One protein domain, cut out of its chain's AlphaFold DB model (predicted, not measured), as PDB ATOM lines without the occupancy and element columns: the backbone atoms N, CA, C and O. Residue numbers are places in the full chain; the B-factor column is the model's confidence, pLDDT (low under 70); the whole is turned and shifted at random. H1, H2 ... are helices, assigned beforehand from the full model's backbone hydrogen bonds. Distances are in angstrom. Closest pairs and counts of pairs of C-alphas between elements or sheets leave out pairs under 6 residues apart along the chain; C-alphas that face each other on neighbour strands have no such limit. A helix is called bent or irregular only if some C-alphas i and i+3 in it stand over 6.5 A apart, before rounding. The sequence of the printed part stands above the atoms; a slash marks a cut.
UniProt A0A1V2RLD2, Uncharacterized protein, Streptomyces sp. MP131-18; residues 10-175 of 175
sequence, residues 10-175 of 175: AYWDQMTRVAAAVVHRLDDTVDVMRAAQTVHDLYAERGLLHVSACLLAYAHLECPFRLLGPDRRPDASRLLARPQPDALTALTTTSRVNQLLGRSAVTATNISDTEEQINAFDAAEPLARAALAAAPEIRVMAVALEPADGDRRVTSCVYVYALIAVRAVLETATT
ATOM      1  N   ALA A  10      75.434  -6.953 286.762       85.00
ATOM      2  CA  ALA A  10      74.919  -5.754 286.096       85.00
ATOM      3  C   ALA A  10      75.649  -4.463 286.515       85.00
ATOM      4  O   ALA A  10      75.834  -3.563 285.695       85.00
ATOM      5  N   TYR A  11      76.075  -4.380 287.782       86.44
ATOM      6  CA  TYR A  11      76.901  -3.283 288.279       86.44
ATOM      7  C   TYR A  11      78.274  -3.263 287.597       86.44
ATOM      8  O   TYR A  11      78.700  -2.228 287.087       86.44
ATOM      9  N   TRP A  12      78.949  -4.412 287.547       88.88
ATOM     10  CA  TRP A  12      80.265  -4.516 286.920       88.88
ATOM     11  C   TRP A  12      80.206  -4.242 285.418       88.88
ATOM     12  O   TRP A  12      81.024  -3.471 284.928       88.88
ATOM     13  N   ASP A  13      79.180  -4.728 284.719       89.06
ATOM     14  CA  ASP A  13      78.957  -4.405 283.305       89.06
ATOM     15  C   ASP A  13      78.810  -2.894 283.082       89.06
ATOM     16  O   ASP A  13      79.270  -2.342 282.081       89.06
ATOM     17  N   GLN A  14      78.154  -2.198 284.014       86.62
ATOM     18  CA  GLN A  14      78.034  -0.747 283.960       86.62
ATOM     19  C   GLN A  14      79.381  -0.055 284.170       86.62
ATOM     20  O   GLN A  14      79.704   0.852 283.403       86.62
ATOM     21  N   MET A  15      80.178  -0.489 285.149       89.25
ATOM     22  CA  MET A  15      81.518   0.063 285.382       89.25
ATOM     23  C   MET A  15      82.444  -0.176 284.186       89.25
ATOM     24  O   MET A  15      83.150   0.740 283.772       89.25
ATOM     25  N   THR A  16      82.377  -1.351 283.557       90.31
ATOM     26  CA  THR A  16      83.134  -1.650 282.337       90.31
ATOM     27  C   THR A  16      82.715  -0.749 281.175       90.31
ATOM     28  O   THR A  16      83.580  -0.231 280.474       90.31
ATOM     29  N   ARG A  17      81.413  -0.484 280.988       87.56
ATOM     30  CA  ARG A  17      80.940   0.474 279.965       87.56
ATOM     31  C   ARG A  17      81.443   1.893 280.218       87.56
ATOM     32  O   ARG A  17      81.816   2.583 279.273       87.56
ATOM     33  N   VAL A  18      81.456   2.325 281.477       86.00
ATOM     34  CA  VAL A  18      82.004   3.630 281.865       86.00
ATOM     35  C   VAL A  18      83.500   3.689 281.563       86.00
ATOM     36  O   VAL A  18      83.942   4.628 280.909       86.00
ATOM     37  N   ALA A  19      84.268   2.676 281.969       88.75
ATOM     38  CA  ALA A  19      85.697   2.598 281.686       88.75
ATOM     39  C   ALA A  19      85.972   2.615 280.175       88.75
ATOM     40  O   ALA A  19      86.795   3.402 279.724       88.75
ATOM     41  N   ALA A  20      85.228   1.845 279.376       88.19
ATOM     42  CA  ALA A  20      85.351   1.856 277.918       88.19
ATOM     43  C   ALA A  20      85.070   3.245 277.317       88.19
ATOM     44  O   ALA A  20      85.806   3.706 276.448       88.19
ATOM     45  N   ALA A  21      84.047   3.953 277.809       84.31
ATOM     46  CA  ALA A  21      83.767   5.323 277.382       84.31
ATOM     47  C   ALA A  21      84.910   6.291 277.732       84.31
ATOM     48  O   ALA A  21      85.185   7.204 276.958       84.31
ATOM     49  N   VAL A  22      85.587   6.082 278.866       83.94
ATOM     50  CA  VAL A  22      86.793   6.833 279.241       83.94
ATOM     51  C   VAL A  22      87.948   6.518 278.288       83.94
ATOM     52  O   VAL A  22      88.551   7.452 277.767       83.94
ATOM     53  N   VAL A  23      88.217   5.238 277.993       86.31
ATOM     54  CA  VAL A  23      89.251   4.818 277.022       86.31
ATOM     55  C   VAL A  23      89.034   5.476 275.657       86.31
ATOM     56  O   VAL A  23      89.968   6.035 275.092       86.31
ATOM     57  N   HIS A  24      87.800   5.492 275.152       83.56
ATOM     58  CA  HIS A  24      87.480   6.112 273.860       83.56
ATOM     59  C   HIS A  24      87.637   7.639 273.823       83.56
ATOM     60  O   HIS A  24      87.678   8.211 272.737       83.56
ATOM     61  N   ARG A  25      87.686   8.302 274.980       76.88
ATOM     62  CA  ARG A  25      87.785   9.766 275.097       76.88
ATOM     63  C   ARG A  25      89.139  10.235 275.614       76.88
ATOM     64  O   ARG A  25      89.295  11.420 275.870       76.88
ATOM     65  N   LEU A  26      90.109   9.339 275.785       74.44
ATOM     66  CA  LEU A  26      91.395   9.666 276.407       74.44
ATOM     67  C   LEU A  26      92.235  10.679 275.600       74.44
ATOM     68  O   LEU A  26      93.096  11.335 276.185       74.44
ATOM     69  N   ASP A  27      91.926  10.875 274.314       65.44
ATOM     70  CA  ASP A  27      92.497  11.942 273.474       65.44
ATOM     71  C   ASP A  27      91.934  13.344 273.793       65.44
ATOM     72  O   ASP A  27      92.546  14.352 273.438       65.44
ATOM     73  N   ASP A  28      90.801  13.433 274.504       64.44
ATOM     74  CA  ASP A  28      90.187  14.680 274.970       64.44
ATOM     75  C   ASP A  28      90.290  14.791 276.502       64.44
ATOM     76  O   ASP A  28      89.481  14.274 277.280       64.44
ATOM     77  N   THR A  29      91.323  15.499 276.959       54.06
ATOM     78  CA  THR A  29      91.661  15.627 278.387       54.06
ATOM     79  C   THR A  29      90.548  16.291 279.212       54.06
ATOM     80  O   THR A  29      90.437  16.041 280.414       54.06
ATOM     81  N   VAL A  30      89.706  17.126 278.587       55.41
ATOM     82  CA  VAL A  30      88.600  17.829 279.261       55.41
ATOM     83  C   VAL A  30      87.452  16.864 279.564       55.41
ATOM     84  O   VAL A  30      86.827  16.948 280.626       55.41
ATOM     85  N   ASP A  31      87.208  15.905 278.675       61.78
ATOM     86  CA  ASP A  31      86.137  14.927 278.827       61.78
ATOM     87  C   ASP A  31      86.453  13.843 279.864       61.78
ATOM     88  O   ASP A  31      85.544  13.381 280.559       61.78
ATOM     89  N   VAL A  32      87.729  13.497 280.054       58.59
ATOM     90  CA  VAL A  32      88.166  12.525 281.073       58.59
ATOM     91  C   VAL A  32      87.896  13.030 282.495       58.59
ATOM     92  O   VAL A  32      87.350  12.293 283.320       58.59
ATOM     93  N   MET A  33      88.222  14.294 282.784       60.19
ATOM     94  CA  MET A  33      87.974  14.895 284.102       60.19
ATOM     95  C   MET A  33      86.477  15.046 284.390       60.19
ATOM     96  O   MET A  33      86.026  14.794 285.508       60.19
ATOM     97  N   ARG A  34      85.681  15.397 283.373       62.75
ATOM     98  CA  ARG A  34      84.219  15.481 283.493       62.75
ATOM     99  C   ARG A  34      83.581  14.103 283.703       62.75
ATOM    100  O   ARG A  34      82.653  13.977 284.505       62.75
ATOM    101  N   ALA A  35      84.080  13.067 283.028       63.47
ATOM    102  CA  ALA A  35      83.641  11.690 283.235       63.47
ATOM    103  C   ALA A  35      83.976  11.206 284.654       63.47
ATOM    104  O   ALA A  35      83.105  10.654 285.322       63.47
ATOM    105  N   ALA A  36      85.183  11.492 285.150       64.44
ATOM    106  CA  ALA A  36      85.595  11.166 286.516       64.44
ATOM    107  C   ALA A  36      84.696  11.833 287.568       64.44
ATOM    108  O   ALA A  36      84.234  11.173 288.498       64.44
ATOM    109  N   GLN A  37      84.383  13.121 287.379       66.38
ATOM    110  CA  GLN A  37      83.459  13.854 288.245       66.38
ATOM    111  C   GLN A  37      82.058  13.227 288.218       66.38
ATOM    112  O   GLN A  37      81.471  12.992 289.264       66.38
ATOM    113  N   THR A  38      81.557  12.862 287.035       67.62
ATOM    114  CA  THR A  38      80.244  12.210 286.883       67.62
ATOM    115  C   THR A  38      80.198  10.852 287.587       67.62
ATOM    116  O   THR A  38      79.207  10.518 288.232       67.62
ATOM    117  N   VAL A  39      81.270  10.060 287.496       69.75
ATOM    118  CA  VAL A  39      81.384   8.777 288.206       69.75
ATOM    119  C   VAL A  39      81.388   8.994 289.713       69.75
ATOM    120  O   VAL A  39      80.665   8.304 290.428       69.75
ATOM    121  N   HIS A  40      82.163   9.965 290.188       69.69
ATOM    122  CA  HIS A  40      82.221  10.313 291.601       69.69
ATOM    123  C   HIS A  40      80.857  10.782 292.129       69.69
ATOM    124  O   HIS A  40      80.412  10.313 293.172       69.69
ATOM    125  N   ASP A  41      80.152  11.635 291.384       70.38
ATOM    126  CA  ASP A  41      78.852  12.177 291.787       70.38
ATOM    127  C   ASP A  41      77.750  11.097 291.805       70.38
ATOM    128  O   ASP A  41      76.839  11.147 292.632       70.38
ATOM    129  N   LEU A  42      77.824  10.103 290.910       68.38
ATOM    130  CA  LEU A  42      76.820   9.037 290.795       68.38
ATOM    131  C   LEU A  42      77.077   7.837 291.715       68.38
ATOM    132  O   LEU A  42      76.123   7.180 292.136       68.38
ATOM    133  N   TYR A  43      78.342   7.521 291.998       68.81
ATOM    134  CA  TYR A  43      78.742   6.264 292.645       68.81
ATOM    135  C   TYR A  43      79.671   6.451 293.851       68.81
ATOM    136  O   TYR A  43      80.164   5.460 294.394       68.81
ATOM    137  N   ALA A  44      79.895   7.697 294.279       76.69
ATOM    138  CA  ALA A  44      80.832   8.068 295.335       76.69
ATOM    139  C   ALA A  44      82.277   7.596 295.053       76.69
ATOM    140  O   ALA A  44      82.628   7.159 293.954       76.69
ATOM    141  N   GLU A  45      83.148   7.713 296.055       76.00
ATOM    142  CA  GLU A  45      84.575   7.358 295.977       76.00
ATOM    143  C   GLU A  45      84.793   5.903 295.549       76.00
ATOM    144  O   GLU A  45      85.609   5.619 294.670       76.00
ATOM    145  N   ARG A  46      83.968   4.992 296.067       83.75
ATOM    146  CA  ARG A  46      84.026   3.570 295.730       83.75
ATOM    147  C   ARG A  46      83.745   3.290 294.248       83.75
ATOM    148  O   ARG A  46      84.362   2.403 293.661       83.75
ATOM    149  N   GLY A  47      82.873   4.066 293.604       85.06
ATOM    150  CA  GLY A  47      82.656   3.962 292.161       85.06
ATOM    151  C   GLY A  47      83.890   4.319 291.336       85.06
ATOM    152  O   GLY A  47      84.166   3.668 290.329       85.06
ATOM    153  N   LEU A  48      84.671   5.303 291.790       87.94
ATOM    154  CA  LEU A  48      85.913   5.690 291.124       87.94
ATOM    155  C   LEU A  48      86.971   4.581 291.216       87.94
ATOM    156  O   LEU A  48      87.634   4.287 290.221       87.94
ATOM    157  N   LEU A  49      87.081   3.902 292.362       91.44
ATOM    158  CA  LEU A  49      87.959   2.733 292.519       91.44
ATOM    159  C   LEU A  49      87.546   1.577 291.596       91.44
ATOM    160  O   LEU A  49      88.397   0.960 290.959       91.44
ATOM    161  N   HIS A  50      86.247   1.317 291.446       92.56
ATOM    162  CA  HIS A  50      85.762   0.256 290.559       92.56
ATOM    163  C   HIS A  50      85.989   0.561 289.073       92.56
ATOM    164  O   HIS A  50      86.364  -0.337 288.314       92.56
ATOM    165  N   VAL A  51      85.823   1.817 288.650       91.06
ATOM    166  CA  VAL A  51      86.219   2.242 287.297       91.06
ATOM    167  C   VAL A  51      87.735   2.128 287.123       91.06
ATOM    168  O   VAL A  51      88.185   1.634 286.091       91.06
ATOM    169  N   SER A  52      88.526   2.493 288.136       93.19
ATOM    170  CA  SER A  52      89.988   2.337 288.110       93.19
ATOM    171  C   SER A  52      90.402   0.875 287.931       93.19
ATOM    172  O   SER A  52      91.246   0.581 287.089       93.19
ATOM    173  N   ALA A  53      89.758  -0.059 288.639       95.12
ATOM    174  CA  ALA A  53      89.977  -1.493 288.457       95.12
ATOM    175  C   ALA A  53      89.649  -1.952 287.024       95.12
ATOM    176  O   ALA A  53      90.404  -2.722 286.438       95.12
ATOM    177  N   CYS A  54      88.564  -1.446 286.427       94.44
ATOM    178  CA  CYS A  54      88.217  -1.748 285.035       94.44
ATOM    179  C   CYS A  54      89.262  -1.213 284.041       94.44
ATOM    180  O   CYS A  54      89.603  -1.899 283.080       94.44
ATOM    181  N   LEU A  55      89.784  -0.006 284.268       93.25
ATOM    182  CA  LEU A  55      90.830   0.597 283.436       93.25
ATOM    183  C   LEU A  55      92.165  -0.155 283.563       93.25
ATOM    184  O   LEU A  55      92.820  -0.410 282.555       93.25
ATOM    185  N   LEU A  56      92.549  -0.572 284.772       94.44
ATOM    186  CA  LEU A  56      93.740  -1.402 284.987       94.44
ATOM    187  C   LEU A  56      93.585  -2.796 284.367       94.44
ATOM    188  O   LEU A  56      94.544  -3.314 283.798       94.44
ATOM    189  N   ALA A  57      92.382  -3.378 284.402       94.75
ATOM    190  CA  ALA A  57      92.090  -4.629 283.708       94.75
ATOM    191  C   ALA A  57      92.230  -4.470 282.188       94.75
ATOM    192  O   ALA A  57      92.864  -5.306 281.550       94.75
ATOM    193  N   TYR A  58      91.718  -3.373 281.614       93.12
ATOM    194  CA  TYR A  58      91.937  -3.043 280.203       93.12
ATOM    195  C   TYR A  58      93.432  -2.927 279.885       93.12
ATOM    196  O   TYR A  58      93.916  -3.590 278.973       93.12
ATOM    197  N   ALA A  59      94.180  -2.145 280.670       91.88
ATOM    198  CA  ALA A  59      95.617  -1.970 280.466       91.88
ATOM    199  C   ALA A  59      96.386  -3.296 280.580       91.88
ATOM    200  O   ALA A  59      97.374  -3.496 279.881       91.88
ATOM    201  N   HIS A  60      95.929  -4.216 281.433       93.19
ATOM    202  CA  HIS A  60      96.507  -5.548 281.545       93.19
ATOM    203  C   HIS A  60      96.192  -6.422 280.322       93.19
ATOM    204  O   HIS A  60      97.075  -7.136 279.846       93.19
ATOM    205  N   LEU A  61      94.947  -6.416 279.842       91.88
ATOM    206  CA  LEU A  61      94.497  -7.274 278.740       91.88
ATOM    207  C   LEU A  61      95.048  -6.820 277.388       91.88
ATOM    208  O   LEU A  61      95.500  -7.648 276.604       91.88
ATOM    209  N   GLU A  62      95.079  -5.512 277.157       92.00
ATOM    210  CA  GLU A  62      95.570  -4.904 275.917       92.00
ATOM    211  C   GLU A  62      97.073  -4.589 275.978       92.00
ATOM    212  O   GLU A  62      97.600  -3.863 275.137       92.00
ATOM    213  N   CYS A  63      97.786  -5.113 276.983       91.00
ATOM    214  CA  CYS A  63      99.188  -4.788 277.204       91.00
ATOM    215  C   CYS A  63     100.065  -5.290 276.039       91.00
ATOM    216  O   CYS A  63     100.203  -6.502 275.833       91.00
ATOM    217  N   PRO A  64     100.717  -4.393 275.284       90.06
ATOM    218  CA  PRO A  64     101.573  -4.777 274.174       90.06
ATOM    219  C   PRO A  64     102.863  -5.420 274.684       90.06
ATOM    220  O   PRO A  64     103.377  -5.080 275.750       90.06
ATOM    221  N   PHE A  65     103.457  -6.299 273.872       88.50
ATOM    222  CA  PHE A  65     104.613  -7.114 274.272       88.50
ATOM    223  C   PHE A  65     105.790  -6.300 274.838       88.50
ATOM    224  O   PHE A  65     106.464  -6.744 275.763       88.50
ATOM    225  N   ARG A  66     106.019  -5.080 274.333       87.81
ATOM    226  CA  ARG A  66     107.089  -4.188 274.819       87.81
ATOM    227  C   ARG A  66     106.875  -3.646 276.235       87.81
ATOM    228  O   ARG A  66     107.831  -3.174 276.846       87.81
ATOM    229  N   LEU A  67     105.655  -3.701 276.757       89.19
ATOM    230  CA  LEU A  67     105.319  -3.301 278.125       89.19
ATOM    231  C   LEU A  67     105.150  -4.506 279.057       89.19
ATOM    232  O   LEU A  67     104.832  -4.324 280.229       89.19
ATOM    233  N   LEU A  68     105.399  -5.727 278.574       89.88
ATOM    234  CA  LEU A  68     105.419  -6.919 279.411       89.88
ATOM    235  C   LEU A  68     106.780  -7.100 280.094       89.88
ATOM    236  O   LEU A  68     107.839  -6.842 279.515       89.88
ATOM    237  N   GLY A  69     106.731  -7.582 281.330       87.25
ATOM    238  CA  GLY A  69     107.875  -8.059 282.088       87.25
ATOM    239  C   GLY A  69     108.290  -9.491 281.710       87.25
ATOM    240  O   GLY A  69     107.661 -10.141 280.866       87.25
ATOM    241  N   PRO A  70     109.351 -10.020 282.348       85.50
ATOM    242  CA  PRO A  70     109.898 -11.354 282.063       85.50
ATOM    243  C   PRO A  70     108.910 -12.514 282.258       85.50
ATOM    244  O   PRO A  70     109.041 -13.557 281.625       85.50
ATOM    245  N   ASP A  71     107.911 -12.333 283.118       87.69
ATOM    246  CA  ASP A  71     106.851 -13.293 283.434       87.69
ATOM    247  C   ASP A  71     105.619 -13.166 282.519       87.69
ATOM    248  O   ASP A  71     104.593 -13.802 282.767       87.69
ATOM    249  N   ARG A  72     105.718 -12.359 281.451       83.25
ATOM    250  CA  ARG A  72     104.617 -12.001 280.541       83.25
ATOM    251  C   ARG A  72     103.445 -11.300 281.234       83.25
ATOM    252  O   ARG A  72     102.340 -11.295 280.694       83.25
ATOM    253  N   ARG A  73     103.673 -10.694 282.398       87.12
ATOM    254  CA  ARG A  73     102.711  -9.790 283.030       87.12
ATOM    255  C   ARG A  73     103.044  -8.342 282.689       87.12
ATOM    256  O   ARG A  73     104.181  -8.060 282.315       87.12
ATOM    257  N   PRO A  74     102.083  -7.415 282.793       89.69
ATOM    258  CA  PRO A  74     102.370  -6.008 282.572       89.69
ATOM    259  C   PRO A  74     103.446  -5.492 283.538       89.69
ATOM    260  O   PRO A  74     103.339  -5.662 284.752       89.69
ATOM    261  N   ASP A  75     104.487  -4.853 283.004       91.44
ATOM    262  CA  ASP A  75     105.521  -4.207 283.811       91.44
ATOM    263  C   ASP A  75     104.945  -2.917 284.404       91.44
ATOM    264  O   ASP A  75     104.878  -1.872 283.751       91.44
ATOM    265  N   ALA A  76     104.517  -2.995 285.665       88.75
ATOM    266  CA  ALA A  76     103.934  -1.867 286.381       88.75
ATOM    267  C   ALA A  76     104.867  -0.646 286.423       88.75
ATOM    268  O   ALA A  76     104.382   0.478 286.413       88.75
ATOM    269  N   SER A  77     106.191  -0.834 286.417       87.88
ATOM    270  CA  SER A  77     107.136   0.289 286.403       87.88
ATOM    271  C   SER A  77     107.138   1.029 285.065       87.88
ATOM    272  O   SER A  77     107.439   2.217 285.039       87.88
ATOM    273  N   ARG A  78     106.785   0.356 283.961       88.31
ATOM    274  CA  ARG A  78     106.612   0.986 282.642       88.31
ATOM    275  C   ARG A  78     105.219   1.584 282.477       88.31
ATOM    276  O   ARG A  78     105.099   2.690 281.969       88.31
ATOM    277  N   LEU A  79     104.181   0.868 282.913       87.94
ATOM    278  CA  LEU A  79     102.790   1.306 282.762       87.94
ATOM    279  C   LEU A  79     102.398   2.444 283.697       87.94
ATOM    280  O   LEU A  79     101.594   3.285 283.322       87.94
ATOM    281  N   LEU A  80     102.938   2.463 284.912       88.00
ATOM    282  CA  LEU A  80     102.637   3.482 285.915       88.00
ATOM    283  C   LEU A  80     103.716   4.565 285.974       88.00
ATOM    284  O   LEU A  80     103.735   5.348 286.920       88.00
ATOM    285  N   ALA A  81     104.632   4.602 285.001       82.62
ATOM    286  CA  ALA A  81     105.688   5.599 284.957       82.62
ATOM    287  C   ALA A  81     105.060   6.997 284.934       82.62
ATOM    288  O   ALA A  81     104.543   7.446 283.908       82.62
ATOM    289  N   ARG A  82     105.097   7.695 286.075       69.81
ATOM    290  CA  ARG A  82     104.700   9.100 286.120       69.81
ATOM    291  C   ARG A  82     105.633   9.850 285.162       69.81
ATOM    292  O   ARG A  82     106.851   9.758 285.345       69.81
ATOM    293  N   PRO A  83     105.132  10.646 284.202       58.59
ATOM    294  CA  PRO A  83     105.930  11.774 283.754       58.59
ATOM    295  C   PRO A  83     106.124  12.602 285.022       58.59
ATOM    296  O   PRO A  83     105.129  13.040 285.575       58.59
ATOM    297  N   GLN A  84     107.324  12.674 285.592       51.53
ATOM    298  CA  GLN A  84     107.518  13.337 286.883       51.53
ATOM    299  C   GLN A  84     107.395  14.860 286.698       51.53
ATOM    300  O   GLN A  84     108.336  15.457 286.175       51.53
ATOM    301  N   PRO A  85     106.325  15.548 287.144       51.56
ATOM    302  CA  PRO A  85     106.524  16.878 287.667       51.56
ATOM    303  C   PRO A  85     107.119  16.686 289.062       51.56
ATOM    304  O   PRO A  85     106.456  16.182 289.967       51.56
ATOM    305  N   ASP A  86     108.382  17.057 289.248       61.72
ATOM    306  CA  ASP A  86     108.870  17.278 290.607       61.72
ATOM    307  C   ASP A  86     107.983  18.344 291.296       61.72
ATOM    308  O   ASP A  86     107.278  19.125 290.641       61.72
ATOM    309  N   ALA A  87     107.964  18.369 292.634       63.28
ATOM    310  CA  ALA A  87     107.175  19.344 293.399       63.28
ATOM    311  C   ALA A  87     107.428  20.786 292.919       63.28
ATOM    312  O   ALA A  87     106.523  21.617 292.861       63.28
ATOM    313  N   LEU A  88     108.665  21.054 292.494       65.75
ATOM    314  CA  LEU A  88     109.096  22.319 291.925       65.75
ATOM    315  C   LEU A  88     108.403  22.626 290.586       65.75
ATOM    316  O   LEU A  88     108.010  23.765 290.358       65.75
ATOM    317  N   THR A  89     108.189  21.643 289.721       67.44
ATOM    318  CA  THR A  89     107.509  21.735 288.425       67.44
ATOM    319  C   THR A  89     106.016  21.927 288.624       67.44
ATOM    320  O   THR A  89     105.420  22.767 287.946       67.44
ATOM    321  N   ALA A  90     105.410  21.224 289.585       68.12
ATOM    322  CA  ALA A  90     104.016  21.439 289.968       68.12
ATOM    323  C   ALA A  90     103.806  22.869 290.500       68.12
ATOM    324  O   ALA A  90     102.937  23.593 290.010       68.12
ATOM    325  N   LEU A  91     104.668  23.331 291.410       69.94
ATOM    326  CA  LEU A  91     104.634  24.700 291.937       69.94
ATOM    327  C   LEU A  91     104.923  25.752 290.860       69.94
ATOM    328  O   LEU A  91     104.255  26.783 290.814       69.94
ATOM    329  N   THR A  92     105.867  25.490 289.955       69.06
ATOM    330  CA  THR A  92     106.194  26.383 288.831       69.06
ATOM    331  C   THR A  92     105.028  26.486 287.853       69.06
ATOM    332  O   THR A  92     104.707  27.580 287.390       69.06
ATOM    333  N   THR A  93     104.357  25.371 287.563       68.12
ATOM    334  CA  THR A  93     103.174  25.339 286.694       68.12
ATOM    335  C   THR A  93     102.020  26.097 287.340       68.12
ATOM    336  O   THR A  93     101.463  26.995 286.713       68.12
ATOM    337  N   THR A  94     101.726  25.834 288.615       67.94
ATOM    338  CA  THR A  94     100.700  26.556 289.384       67.94
ATOM    339  C   THR A  94     101.001  28.051 289.470       67.94
ATOM    340  O   THR A  94     100.111  28.871 289.265       67.94
ATOM    341  N   SER A  95     102.264  28.428 289.688       69.56
ATOM    342  CA  SER A  95     102.712  29.824 289.691       69.56
ATOM    343  C   SER A  95     102.460  30.510 288.348       69.56
ATOM    344  O   SER A  95     101.852  31.581 288.298       69.56
ATOM    345  N   ARG A  96     102.850  29.866 287.240       69.69
ATOM    346  CA  ARG A  96     102.623  30.376 285.878       69.69
ATOM    347  C   ARG A  96     101.136  30.505 285.556       69.69
ATOM    348  O   ARG A  96     100.723  31.518 285.000       69.69
ATOM    349  N   VAL A  97     100.325  29.518 285.935       66.31
ATOM    350  CA  VAL A  97      98.867  29.554 285.753       66.31
ATOM    351  C   VAL A  97      98.242  30.679 286.579       66.31
ATOM    352  O   VAL A  97      97.427  31.431 286.052       66.31
ATOM    353  N   ASN A  98      98.649  30.863 287.837       66.75
ATOM    354  CA  ASN A  98      98.150  31.958 288.668       66.75
ATOM    355  C   ASN A  98      98.499  33.330 288.077       66.75
ATOM    356  O   ASN A  98      97.619  34.183 288.007       66.75
ATOM    357  N   GLN A  99      99.725  33.517 287.574       67.19
ATOM    358  CA  GLN A  99     100.121  34.747 286.877       67.19
ATOM    359  C   GLN A  99      99.273  35.003 285.623       67.19
ATOM    360  O   GLN A  99      98.785  36.115 285.434       67.19
ATOM    361  N   LEU A 100      99.047  33.975 284.797       67.56
ATOM    362  CA  LEU A 100      98.204  34.072 283.598       67.56
ATOM    363  C   LEU A 100      96.742  34.405 283.929       67.56
ATOM    364  O   LEU A 100      96.091  35.122 283.175       67.56
ATOM    365  N   LEU A 101      96.233  33.906 285.056       64.56
ATOM    366  CA  LEU A 101      94.864  34.144 285.521       64.56
ATOM    367  C   LEU A 101      94.721  35.412 286.382       64.56
ATOM    368  O   LEU A 101      93.642  35.647 286.927       64.56
ATOM    369  N   GLY A 102      95.785  36.209 286.549       68.94
ATOM    370  CA  GLY A 102      95.780  37.411 287.392       68.94
ATOM    371  C   GLY A 102      95.544  37.132 288.882       68.94
ATOM    372  O   GLY A 102      95.085  38.007 289.613       68.94
ATOM    373  N   ARG A 103      95.810  35.903 289.333       72.94
ATOM    374  CA  ARG A 103      95.713  35.485 290.736       72.94
ATOM    375  C   ARG A 103      97.016  35.795 291.477       72.94
ATOM    376  O   ARG A 103      98.064  36.008 290.871       72.94
ATOM    377  N   SER A 104      96.940  35.813 292.805       72.06
ATOM    378  CA  SER A 104      98.076  36.061 293.698       72.06
ATOM    379  C   SER A 104      99.217  35.056 293.489       72.06
ATOM    380  O   SER A 104      99.016  33.953 292.972       72.06
ATOM    381  N   ALA A 105     100.418  35.428 293.944       75.50
ATOM    382  CA  ALA A 105     101.571  34.531 293.987       75.50
ATOM    383  C   ALA A 105     101.266  33.233 294.762       75.50
ATOM    384  O   ALA A 105     100.366  33.198 295.603       75.50
ATOM    385  N   VAL A 106     102.047  32.184 294.481       72.38
ATOM    386  CA  VAL A 106     102.003  30.907 295.210       72.38
ATOM    387  C   VAL A 106     102.079  31.165 296.713       72.38
ATOM    388  O   VAL A 106     102.989  31.842 297.191       72.38
ATOM    389  N   THR A 107     101.110  30.633 297.450       76.75
ATOM    390  CA  THR A 107     101.021  30.772 298.906       76.75
ATOM    391  C   THR A 107     101.592  29.541 299.609       76.75
ATOM    392  O   THR A 107     101.749  28.479 299.006       76.75
ATOM    393  N   ALA A 108     101.851  29.651 300.916       75.31
ATOM    394  CA  ALA A 108     102.197  28.496 301.750       75.31
ATOM    395  C   ALA A 108     101.123  27.390 301.685       75.31
ATOM    396  O   ALA A 108     101.453  26.209 301.713       75.31
ATOM    397  N   THR A 109      99.852  27.766 301.510       75.00
ATOM    398  CA  THR A 109      98.749  26.824 301.286       75.00
ATOM    399  C   THR A 109      98.935  26.032 299.995       75.00
ATOM    400  O   THR A 109      98.786  24.822 300.015       75.00
ATOM    401  N   ASN A 110      99.354  26.665 298.892       73.44
ATOM    402  CA  ASN A 110      99.604  25.941 297.642       73.44
ATOM    403  C   ASN A 110     100.762  24.940 297.754       73.44
ATOM    404  O   ASN A 110     100.737  23.903 297.093       73.44
ATOM    405  N   ILE A 111     101.772  25.251 298.569       75.62
ATOM    406  CA  ILE A 111     102.879  24.331 298.853       75.62
ATOM    407  C   ILE A 111     102.359  23.132 299.649       75.62
ATOM    408  O   ILE A 111     102.552  22.005 299.209       75.62
ATOM    409  N   SER A 112     101.613  23.381 300.728       78.50
ATOM    410  CA  SER A 112     100.978  22.330 301.535       78.50
ATOM    411  C   SER A 112     100.057  21.434 300.698       78.50
ATOM    412  O   SER A 112     100.159  20.215 300.769       78.50
ATOM    413  N   ASP A 113      99.208  22.017 299.845       77.12
ATOM    414  CA  ASP A 113      98.315  21.267 298.953       77.12
ATOM    415  C   ASP A 113      99.105  20.385 297.971       77.12
ATOM    416  O   ASP A 113      98.711  19.256 297.676       77.12
ATOM    417  N   THR A 114     100.239  20.890 297.471       77.75
ATOM    418  CA  THR A 114     101.119  20.147 296.557       77.75
ATOM    419  C   THR A 114     101.796  18.981 297.276       77.75
ATOM    420  O   THR A 114     101.838  17.877 296.737       77.75
ATOM    421  N   GLU A 115     102.297  19.192 298.493       81.56
ATOM    422  CA  GLU A 115     102.895  18.136 299.319       81.56
ATOM    423  C   GLU A 115     101.874  17.043 299.650       81.56
ATOM    424  O   GLU A 115     102.152  15.856 299.494       81.56
ATOM    425  N   GLU A 116     100.656  17.429 300.031       82.62
ATOM    426  CA  GLU A 116      99.562  16.492 300.287       82.62
ATOM    427  C   GLU A 116      99.171  15.698 299.034       82.62
ATOM    428  O   GLU A 116      98.886  14.502 299.121       82.62
ATOM    429  N   GLN A 117      99.191  16.332 297.859       78.44
ATOM    430  CA  GLN A 117      98.933  15.657 296.592       78.44
ATOM    431  C   GLN A 117     100.050  14.666 296.232       78.44
ATOM    432  O   GLN A 117      99.749  13.562 295.780       78.44
ATOM    433  N   ILE A 118     101.318  15.020 296.462       83.44
ATOM    434  CA  ILE A 118     102.459  14.113 296.263       83.44
ATOM    435  C   ILE A 118     102.341  12.904 297.190       83.44
ATOM    436  O   ILE A 118     102.414  11.771 296.719       83.44
ATOM    437  N   ASN A 119     102.054  13.131 298.473       87.31
ATOM    438  CA  ASN A 119     101.866  12.054 299.444       87.31
ATOM    439  C   ASN A 119     100.720  11.113 299.039       87.31
ATOM    440  O   ASN A 119     100.849   9.895 299.147       87.31
ATOM    441  N   ALA A 120      99.610  11.657 298.529       87.06
ATOM    442  CA  ALA A 120      98.491  10.853 298.043       87.06
ATOM    443  C   ALA A 120      98.861  10.014 296.811       87.06
ATOM    444  O   ALA A 120      98.453   8.859 296.692       87.06
ATOM    445  N   PHE A 121      99.660  10.576 295.906       87.25
ATOM    446  CA  PHE A 121     100.198   9.856 294.761       87.25
ATOM    447  C   PHE A 121     101.139   8.726 295.197       87.25
ATOM    448  O   PHE A 121     101.030   7.606 294.694       87.25
ATOM    449  N   ASP A 122     102.029   8.989 296.152       89.56
ATOM    450  CA  ASP A 122     102.977   8.003 296.679       89.56
ATOM    451  C   ASP A 122     102.265   6.870 297.427       89.56
ATOM    452  O   ASP A 122     102.664   5.712 297.311       89.56
ATOM    453  N   ALA A 123     101.152   7.171 298.100       92.00
ATOM    454  CA  ALA A 123     100.265   6.168 298.683       92.00
ATOM    455  C   ALA A 123      99.464   5.380 297.627       92.00
ATOM    456  O   ALA A 123      99.205   4.191 297.811       92.00
ATOM    457  N   ALA A 124      99.084   6.007 296.509       91.31
ATOM    458  CA  ALA A 124      98.300   5.370 295.451       91.31
ATOM    459  C   ALA A 124      99.119   4.426 294.553       91.31
ATOM    460  O   ALA A 124      98.587   3.419 294.082       91.31
ATOM    461  N   GLU A 125     100.405   4.717 294.315       93.00
ATOM    462  CA  GLU A 125     101.267   3.887 293.461       93.00
ATOM    463  C   GLU A 125     101.299   2.403 293.855       93.00
ATOM    464  O   GLU A 125     101.058   1.555 292.986       93.00
ATOM    465  N   PRO A 126     101.595   2.038 295.121       94.12
ATOM    466  CA  PRO A 126     101.667   0.636 295.510       94.12
ATOM    467  C   PRO A 126     100.322  -0.078 295.341       94.12
ATOM    468  O   PRO A 126     100.319  -1.267 295.031       94.12
ATOM    469  N   LEU A 127      99.195   0.631 295.470       95.38
ATOM    470  CA  LEU A 127      97.857   0.069 295.262       95.38
ATOM    471  C   LEU A 127      97.614  -0.252 293.786       95.38
ATOM    472  O   LEU A 127      97.233  -1.372 293.450       95.38
ATOM    473  N   ALA A 128      97.908   0.691 292.886       93.00
ATOM    474  CA  ALA A 128      97.791   0.464 291.447       93.00
ATOM    475  C   ALA A 128      98.728  -0.663 290.973       93.00
ATOM    476  O   ALA A 128      98.343  -1.509 290.161       93.00
ATOM    477  N   ARG A 129      99.946  -0.722 291.529       94.06
ATOM    478  CA  ARG A 129     100.920  -1.789 291.269       94.06
ATOM    479  C   ARG A 129     100.419  -3.151 291.751       94.06
ATOM    480  O   ARG A 129     100.525  -4.128 291.013       94.06
ATOM    481  N   ALA A 130      99.867  -3.218 292.962       92.94
ATOM    482  CA  ALA A 130      99.291  -4.442 293.510       92.94
ATOM    483  C   ALA A 130      98.103  -4.928 292.668       92.94
ATOM    484  O   ALA A 130      98.029  -6.113 292.350       92.94
ATOM    485  N   ALA A 131      97.226  -4.016 292.238       93.44
ATOM    486  CA  ALA A 131      96.103  -4.338 291.366       93.44
ATOM    487  C   ALA A 131      96.572  -4.917 290.019       93.44
ATOM    488  O   ALA A 131      96.098  -5.976 289.619       93.44
ATOM    489  N   LEU A 132      97.561  -4.308 289.353       91.69
ATOM    490  CA  LEU A 132      98.132  -4.859 288.112       91.69
ATOM    491  C   LEU A 132      98.748  -6.253 288.299       91.69
ATOM    492  O   LEU A 132      98.700  -7.073 287.385       91.69
ATOM    493  N   ALA A 133      99.301  -6.547 289.478       89.56
ATOM    494  CA  ALA A 133      99.878  -7.853 289.784       89.56
ATOM    495  C   ALA A 133      98.829  -8.952 290.060       89.56
ATOM    496  O   ALA A 133      99.161 -10.140 289.981       89.56
ATOM    497  N   ALA A 134      97.581  -8.581 290.368       80.62
ATOM    498  CA  ALA A 134      96.548  -9.464 290.909       80.62
ATOM    499  C   ALA A 134      95.798 -10.334 289.871       80.62
ATOM    500  O   ALA A 134      94.787 -10.942 290.216       80.62
ATOM    501  N   ALA A 135      96.320 -10.456 288.641       72.06
ATOM    502  CA  ALA A 135      95.652 -11.037 287.463       72.06
ATOM    503  C   ALA A 135      94.495 -10.151 286.932       72.06
ATOM    504  O   ALA A 135      93.949  -9.349 287.685       72.06
ATOM    505  N   PRO A 136      94.104 -10.246 285.639       82.56
ATOM    506  CA  PRO A 136      93.212  -9.271 284.985       82.56
ATOM    507  C   PRO A 136      91.737  -9.344 285.426       82.56
ATOM    508  O   PRO A 136      90.857  -8.775 284.781       82.56
ATOM    509  N   GLU A 137      91.433 -10.048 286.514       90.19
ATOM    510  CA  GLU A 137      90.082 -10.136 287.049       90.19
ATOM    511  C   GLU A 137      89.710  -8.840 287.779       90.19
ATOM    512  O   GLU A 137      90.201  -8.555 288.872       90.19
ATOM    513  N   ILE A 138      88.771  -8.083 287.200       91.31
ATOM    514  CA  ILE A 138      88.324  -6.767 287.697       91.31
ATOM    515  C   ILE A 138      87.991  -6.787 289.194       91.31
ATOM    516  O   ILE A 138      88.327  -5.857 289.920       91.31
ATOM    517  N   ARG A 139      87.340  -7.852 289.678       90.19
ATOM    518  CA  ARG A 139      86.952  -7.968 291.092       90.19
ATOM    519  C   ARG A 139      88.158  -8.115 292.015       90.19
ATOM    520  O   ARG A 139      88.161  -7.530 293.090       90.19
ATOM    521  N   VAL A 140      89.174  -8.865 291.594       91.56
ATOM    522  CA  VAL A 140      90.408  -9.047 292.366       91.56
ATOM    523  C   VAL A 140      91.203  -7.740 292.382       91.56
ATOM    524  O   VAL A 140      91.668  -7.311 293.436       91.56
ATOM    525  N   MET A 141      91.271  -7.051 291.239       93.56
ATOM    526  CA  MET A 141      91.868  -5.717 291.147       93.56
ATOM    527  C   MET A 141      91.151  -4.704 292.044       93.56
ATOM    528  O   MET A 141      91.813  -3.940 292.735       93.56
ATOM    529  N   ALA A 142      89.816  -4.714 292.086       92.00
ATOM    530  CA  ALA A 142      89.042  -3.823 292.948       92.00
ATOM    531  C   ALA A 142      89.352  -4.035 294.438       92.00
ATOM    532  O   ALA A 142      89.564  -3.053 295.142       92.00
ATOM    533  N   VAL A 143      89.469  -5.290 294.889       93.00
ATOM    534  CA  VAL A 143      89.869  -5.615 296.271       93.00
ATOM    535  C   VAL A 143      91.266  -5.076 296.588       93.00
ATOM    536  O   VAL A 143      91.484  -4.513 297.656       93.00
ATOM    537  N   ALA A 144      92.215  -5.173 295.652       93.25
ATOM    538  CA  ALA A 144      93.556  -4.614 295.841       93.25
ATOM    539  C   ALA A 144      93.566  -3.075 295.975       93.25
ATOM    540  O   ALA A 144      94.511  -2.520 296.536       93.25
ATOM    541  N   LEU A 145      92.525  -2.391 295.485       94.00
ATOM    542  CA  LEU A 145      92.362  -0.939 295.583       94.00
ATOM    543  C   LEU A 145      91.552  -0.492 296.812       94.00
ATOM    544  O   LEU A 145      91.575   0.693 297.134       94.00
ATOM    545  N   GLU A 146      90.876  -1.404 297.521       92.31
ATOM    546  CA  GLU A 146      90.086  -1.090 298.726       92.31
ATOM    547  C   GLU A 146      90.845  -0.319 299.818       92.31
ATOM    548  O   GLU A 146      90.211   0.510 300.466       92.31
ATOM    549  N   PRO A 147      92.169  -0.484 300.031       92.81
ATOM    550  CA  PRO A 147      92.893   0.333 301.006       92.81
ATOM    551  C   PRO A 147      92.867   1.848 300.736       92.81
ATOM    552  O   PRO A 147      93.219   2.614 301.627       92.81
ATOM    553  N   ALA A 148      92.475   2.291 299.535       88.31
ATOM    554  CA  ALA A 148      92.262   3.708 299.227       88.31
ATOM    555  C   ALA A 148      90.889   4.242 299.682       88.31
ATOM    556  O   ALA A 148      90.685   5.459 299.682       88.31
ATOM    557  N   ASP A 149      89.937   3.363 300.016       85.12
ATOM    558  CA  ASP A 149      88.568   3.741 300.376       85.12
ATOM    559  C   ASP A 149      88.569   4.618 301.641       85.12
ATOM    560  O   ASP A 149      89.218   4.303 302.640       85.12
ATOM    561  N   GLY A 150      87.857   5.744 301.592       82.44
ATOM    562  CA  GLY A 150      87.819   6.738 302.668       82.44
ATOM    563  C   GLY A 150      88.905   7.820 302.613       82.44
ATOM    564  O   GLY A 150      88.801   8.794 303.359       82.44
ATOM    565  N   ASP A 151      89.896   7.713 301.717       88.75
ATOM    566  CA  ASP A 151      90.771   8.834 301.352       88.75
ATOM    567  C   ASP A 151      90.528   9.255 299.897       88.75
ATOM    568  O   ASP A 151      91.004   8.648 298.928       88.75
ATOM    569  N   ARG A 152      89.801  10.365 299.741       84.38
ATOM    570  CA  ARG A 152      89.444  10.935 298.439       84.38
ATOM    571  C   ARG A 152      90.655  11.247 297.566       84.38
ATOM    572  O   ARG A 152      90.574  11.123 296.339       84.38
ATOM    573  N   ARG A 153      91.762  11.700 298.160       84.62
ATOM    574  CA  ARG A 153      92.956  12.109 297.411       84.62
ATOM    575  C   ARG A 153      93.678  10.885 296.880       84.62
ATOM    576  O   ARG A 153      93.990  10.854 295.690       84.62
ATOM    577  N   VAL A 154      93.856   9.862 297.714       89.50
ATOM    578  CA  VAL A 154      94.449   8.583 297.294       89.50
ATOM    579  C   VAL A 154      93.574   7.923 296.230       89.50
ATOM    580  O   VAL A 154      94.078   7.552 295.171       89.50
ATOM    581  N   THR A 155      92.255   7.879 296.436       90.25
ATOM    582  CA  THR A 155      91.285   7.344 295.464       90.25
ATOM    583  C   THR A 155      91.363   8.057 294.109       90.25
ATOM    584  O   THR A 155      91.367   7.417 293.054       90.25
ATOM    585  N   SER A 156      91.498   9.385 294.115       85.19
ATOM    586  CA  SER A 156      91.670  10.165 292.883       85.19
ATOM    587  C   SER A 156      93.011   9.872 292.203       85.19
ATOM    588  O   SER A 156      93.067   9.745 290.981       85.19
ATOM    589  N   CYS A 157      94.091   9.714 292.972       87.31
ATOM    590  CA  CYS A 157      95.412   9.382 292.434       87.31
ATOM    591  C   CYS A 157      95.462   7.961 291.848       87.31
ATOM    592  O   CYS A 157      96.084   7.761 290.805       87.31
ATOM    593  N   VAL A 158      94.760   6.991 292.446       92.06
ATOM    594  CA  VAL A 158      94.580   5.639 291.883       92.06
ATOM    595  C   VAL A 158      93.921   5.708 290.502       92.06
ATOM    596  O   VAL A 158      94.389   5.069 289.559       92.06
ATOM    597  N   TYR A 159      92.881   6.531 290.353       88.75
ATOM    598  CA  TYR A 159      92.230   6.739 289.060       88.75
ATOM    599  C   TYR A 159      93.176   7.354 288.024       88.75
ATOM    600  O   TYR A 159      93.232   6.890 286.886       88.75
ATOM    601  N   VAL A 160      93.984   8.345 288.419       86.38
ATOM    602  CA  VAL A 160      95.011   8.922 287.538       86.38
ATOM    603  C   VAL A 160      96.025   7.864 287.100       86.38
ATOM    604  O   VAL A 160      96.343   7.787 285.917       86.38
ATOM    605  N   TYR A 161      96.492   7.003 288.005       89.75
ATOM    606  CA  TYR A 161      97.378   5.895 287.645       89.75
ATOM    607  C   TYR A 161      96.757   4.922 286.647       89.75
ATOM    608  O   TYR A 161      97.432   4.484 285.716       89.75
ATOM    609  N   ALA A 162      95.470   4.616 286.806       91.81
ATOM    610  CA  ALA A 162      94.755   3.774 285.861       91.81
ATOM    611  C   ALA A 162      94.692   4.415 284.462       91.81
ATOM    612  O   ALA A 162      94.909   3.733 283.463       91.81
ATOM    613  N   LEU A 163      94.488   5.736 284.382       88.19
ATOM    614  CA  LEU A 163      94.547   6.479 283.118       88.19
ATOM    615  C   LEU A 163      95.949   6.483 282.498       88.19
ATOM    616  O   LEU A 163      96.069   6.302 281.288       88.19
ATOM    617  N   ILE A 164      97.002   6.665 283.305       88.50
ATOM    618  CA  ILE A 164      98.399   6.611 282.840       88.50
ATOM    619  C   ILE A 164      98.692   5.238 282.221       88.50
ATOM    620  O   ILE A 164      99.215   5.176 281.110       88.50
ATOM    621  N   ALA A 165      98.278   4.151 282.882       90.75
ATOM    622  CA  ALA A 165      98.464   2.794 282.374       90.75
ATOM    623  C   ALA A 165      97.766   2.575 281.024       90.75
ATOM    624  O   ALA A 165      98.378   2.066 280.084       90.75
ATOM    625  N   VAL A 166      96.502   2.992 280.898       90.94
ATOM    626  CA  VAL A 166      95.757   2.886 279.634       90.94
ATOM    627  C   VAL A 166      96.422   3.711 278.537       90.94
ATOM    628  O   VAL A 166      96.601   3.224 277.422       90.94
ATOM    629  N   ARG A 167      96.828   4.945 278.840       88.12
ATOM    630  CA  ARG A 167      97.493   5.821 277.875       88.12
ATOM    631  C   ARG A 167      98.806   5.219 277.374       88.12
ATOM    632  O   ARG A 167      99.030   5.195 276.167       88.12
ATOM    633  N   ALA A 168      99.618   4.670 278.277       88.25
ATOM    634  CA  ALA A 168     100.857   3.989 277.921       88.25
ATOM    635  C   ALA A 168     100.605   2.821 276.954       88.25
ATOM    636  O   ALA A 168     101.365   2.652 276.004       88.25
ATOM    637  N   VAL A 169      99.526   2.054 277.151       90.12
ATOM    638  CA  VAL A 169      99.102   0.988 276.226       90.12
ATOM    639  C   VAL A 169      98.697   1.548 274.860       90.12
ATOM    640  O   VAL A 169      99.189   1.066 273.840       90.12
ATOM    641  N   LEU A 170      97.852   2.582 274.826       88.38
ATOM    642  CA  LEU A 170      97.328   3.163 273.585       88.38
ATOM    643  C   LEU A 170      98.423   3.803 272.718       88.38
ATOM    644  O   LEU A 170      98.533   3.473 271.539       88.38
ATOM    645  N   GLU A 171      99.281   4.647 273.299       87.06
ATOM    646  CA  GLU A 171     100.401   5.301 272.589       87.06
ATOM    647  C   GLU A 171     101.383   4.278 271.996       87.06
ATOM    648  O   GLU A 171     102.071   4.507 270.997       87.06
ATOM    649  N   THR A 172     101.433   3.112 272.631       83.44
ATOM    650  CA  THR A 172     102.334   2.021 272.302       83.44
ATOM    651  C   THR A 172     101.769   1.082 271.239       83.44
ATOM    652  O   THR A 172     102.539   0.417 270.552       83.44
ATOM    653  N   ALA A 173     100.450   1.054 271.055       73.25
ATOM    654  CA  ALA A 173      99.794   0.326 269.974       73.25
ATOM    655  C   ALA A 173      99.873   1.065 268.623       73.25
ATOM    656  O   ALA A 173      99.783   0.436 267.572       73.25
ATOM    657  N   THR A 174     100.052   2.389 268.637       67.50
ATOM    658  CA  THR A 174     100.122   3.233 267.430       67.50
ATOM    659  C   THR A 174     101.530   3.391 266.846       67.50
ATOM    660  O   THR A 174     101.689   4.078 265.837       67.50
ATOM    661  N   THR A 175     102.552   2.804 267.481       56.56
ATOM    662  CA  THR A 175     103.974   2.903 267.097       56.56
ATOM    663  C   THR A 175     104.567   1.546 266.747       56.56
ATOM    664  O   THR A 175     105.276   1.483 265.722       56.56
TER     665      THR A 175
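What this domain is: This is residues 10 to 175 of the 175 residues of an uncharacterized protein of Streptomyces sp. MP131-18 (UniProt A0A1V2RLD2). H2b and H7 run side by side as the core of a helical body, with H1 crossing H2b on one side, the hairpin of H5b and H6 packed on its other side, and H2a folding back near H7. From this body H5a reaches away as a long arm, and H4 meets it with one end to make an open V, with residues 101 to 107 across the mouth of the V; this arm makes the long axis of the whole. The printed part has 166 residues with seven named helices, H1 to H7 in chain order, and no named strand; the class is all helix, with 125 residues in helices. The whole is compact, with a radius of gyration of the C-alphas of 16.4 A and spans of 48 by 35 by 28 A.

How they stand to each other: The longest helix is H2, residues 29 to 61, assigned as one helix by its hydrogen bonds but bent: C-alphas 42 and 45 are 9.5 A apart. Its arms, H2a of residues 29 to 42 and H2b of residues 45 to 61, stand at a steep tilt of 50 degrees; H2a touches H2b with residues 36 to 40 alone. H2b touches H7, residues 152 to 173, the same way at a shallow tilt of 21 degrees; their closest C-alphas, of Ala 59 and Val 166, are 4.9 A apart. H1, residues 10 to 24, touches H2b at a steep tilt of 65 degrees, closest at the C-alphas of Met 15 and Val 51, 5.5 A apart. H1 and H2a are close but not clearly touching, and H2a and H7 are near each other. H5, residues 108 to 133, is also one helix by its hydrogen bonds but bent, with C-alphas 123 and 126 at 6.5 A; taken whole it is the hub, touching five other helices. Its arms are H5a, residues 108 to 123, and H5b, residues 126 to 133, at a shallow tilt of 29 degrees. H5b forms a helical hairpin with H6, residues 138 to 148, at a shallow tilt of 12 degrees; the closest C-alphas, of Ala 131 and Met 141, are 4.5 A apart. H6 is irregular, with C-alphas 144 and 147 at 7.2 A, and touches H2b, closest at the C-alphas of Ala 53 and Ala 142, 5.1 A apart. H6 and H7 form another helical hairpin. H5a touches H7 with residues 117 to 123 alone, closest at the C-alphas of Ala 120 and Val 154, 4.7 A apart. H3, residues 76 to 79, touches H7 and only just touches H5b, with 3 pairs of C-alphas within 8 A. H4, residues 87 to 100, touches H5a with residues 87 to 91 alone, opposite ways at a steep tilt of 45 degrees; the closest C-alphas, of Ala 87 and Thr 114, are 6.9 A apart. H4 and H7 are apart. Every O i to N i+4 pair is within hydrogen-bond range in H1, H2b, H4, H5a, H5b and H7, against 9 of 10 in H2a and 5 of 7 in H6; H3 is too short for such a pair.

Where its parts are: H1 begins at C-alpha 10, (74.919, -5.754, 286.096), and is 21.2 A long from first to last C-alpha. H2a measures 20.4 A, H2b 24.7 A, H4 19.8 A, H5a 22.6 A and H6 16.1 A; the short H3 and H5b measure 4.9 A and 10.4 A. H5a begins at C-alpha 108, (102.197, 28.496, 301.750). H7 measures 32.1 A and ends at C-alpha 173, (99.794, 0.326, 269.974).

The domain as a whole: The two C-alphas farthest apart, of Asp 71 and Gly 102, are 52.0 A apart. The printed part has no cut. The link from H2 to H3, residues 62 to 75, is long. The mean pLDDT of the printed part is 81.6; it is under 70 at residues 27 to 40, 42 to 43, 82 to 102 and 174 to 175.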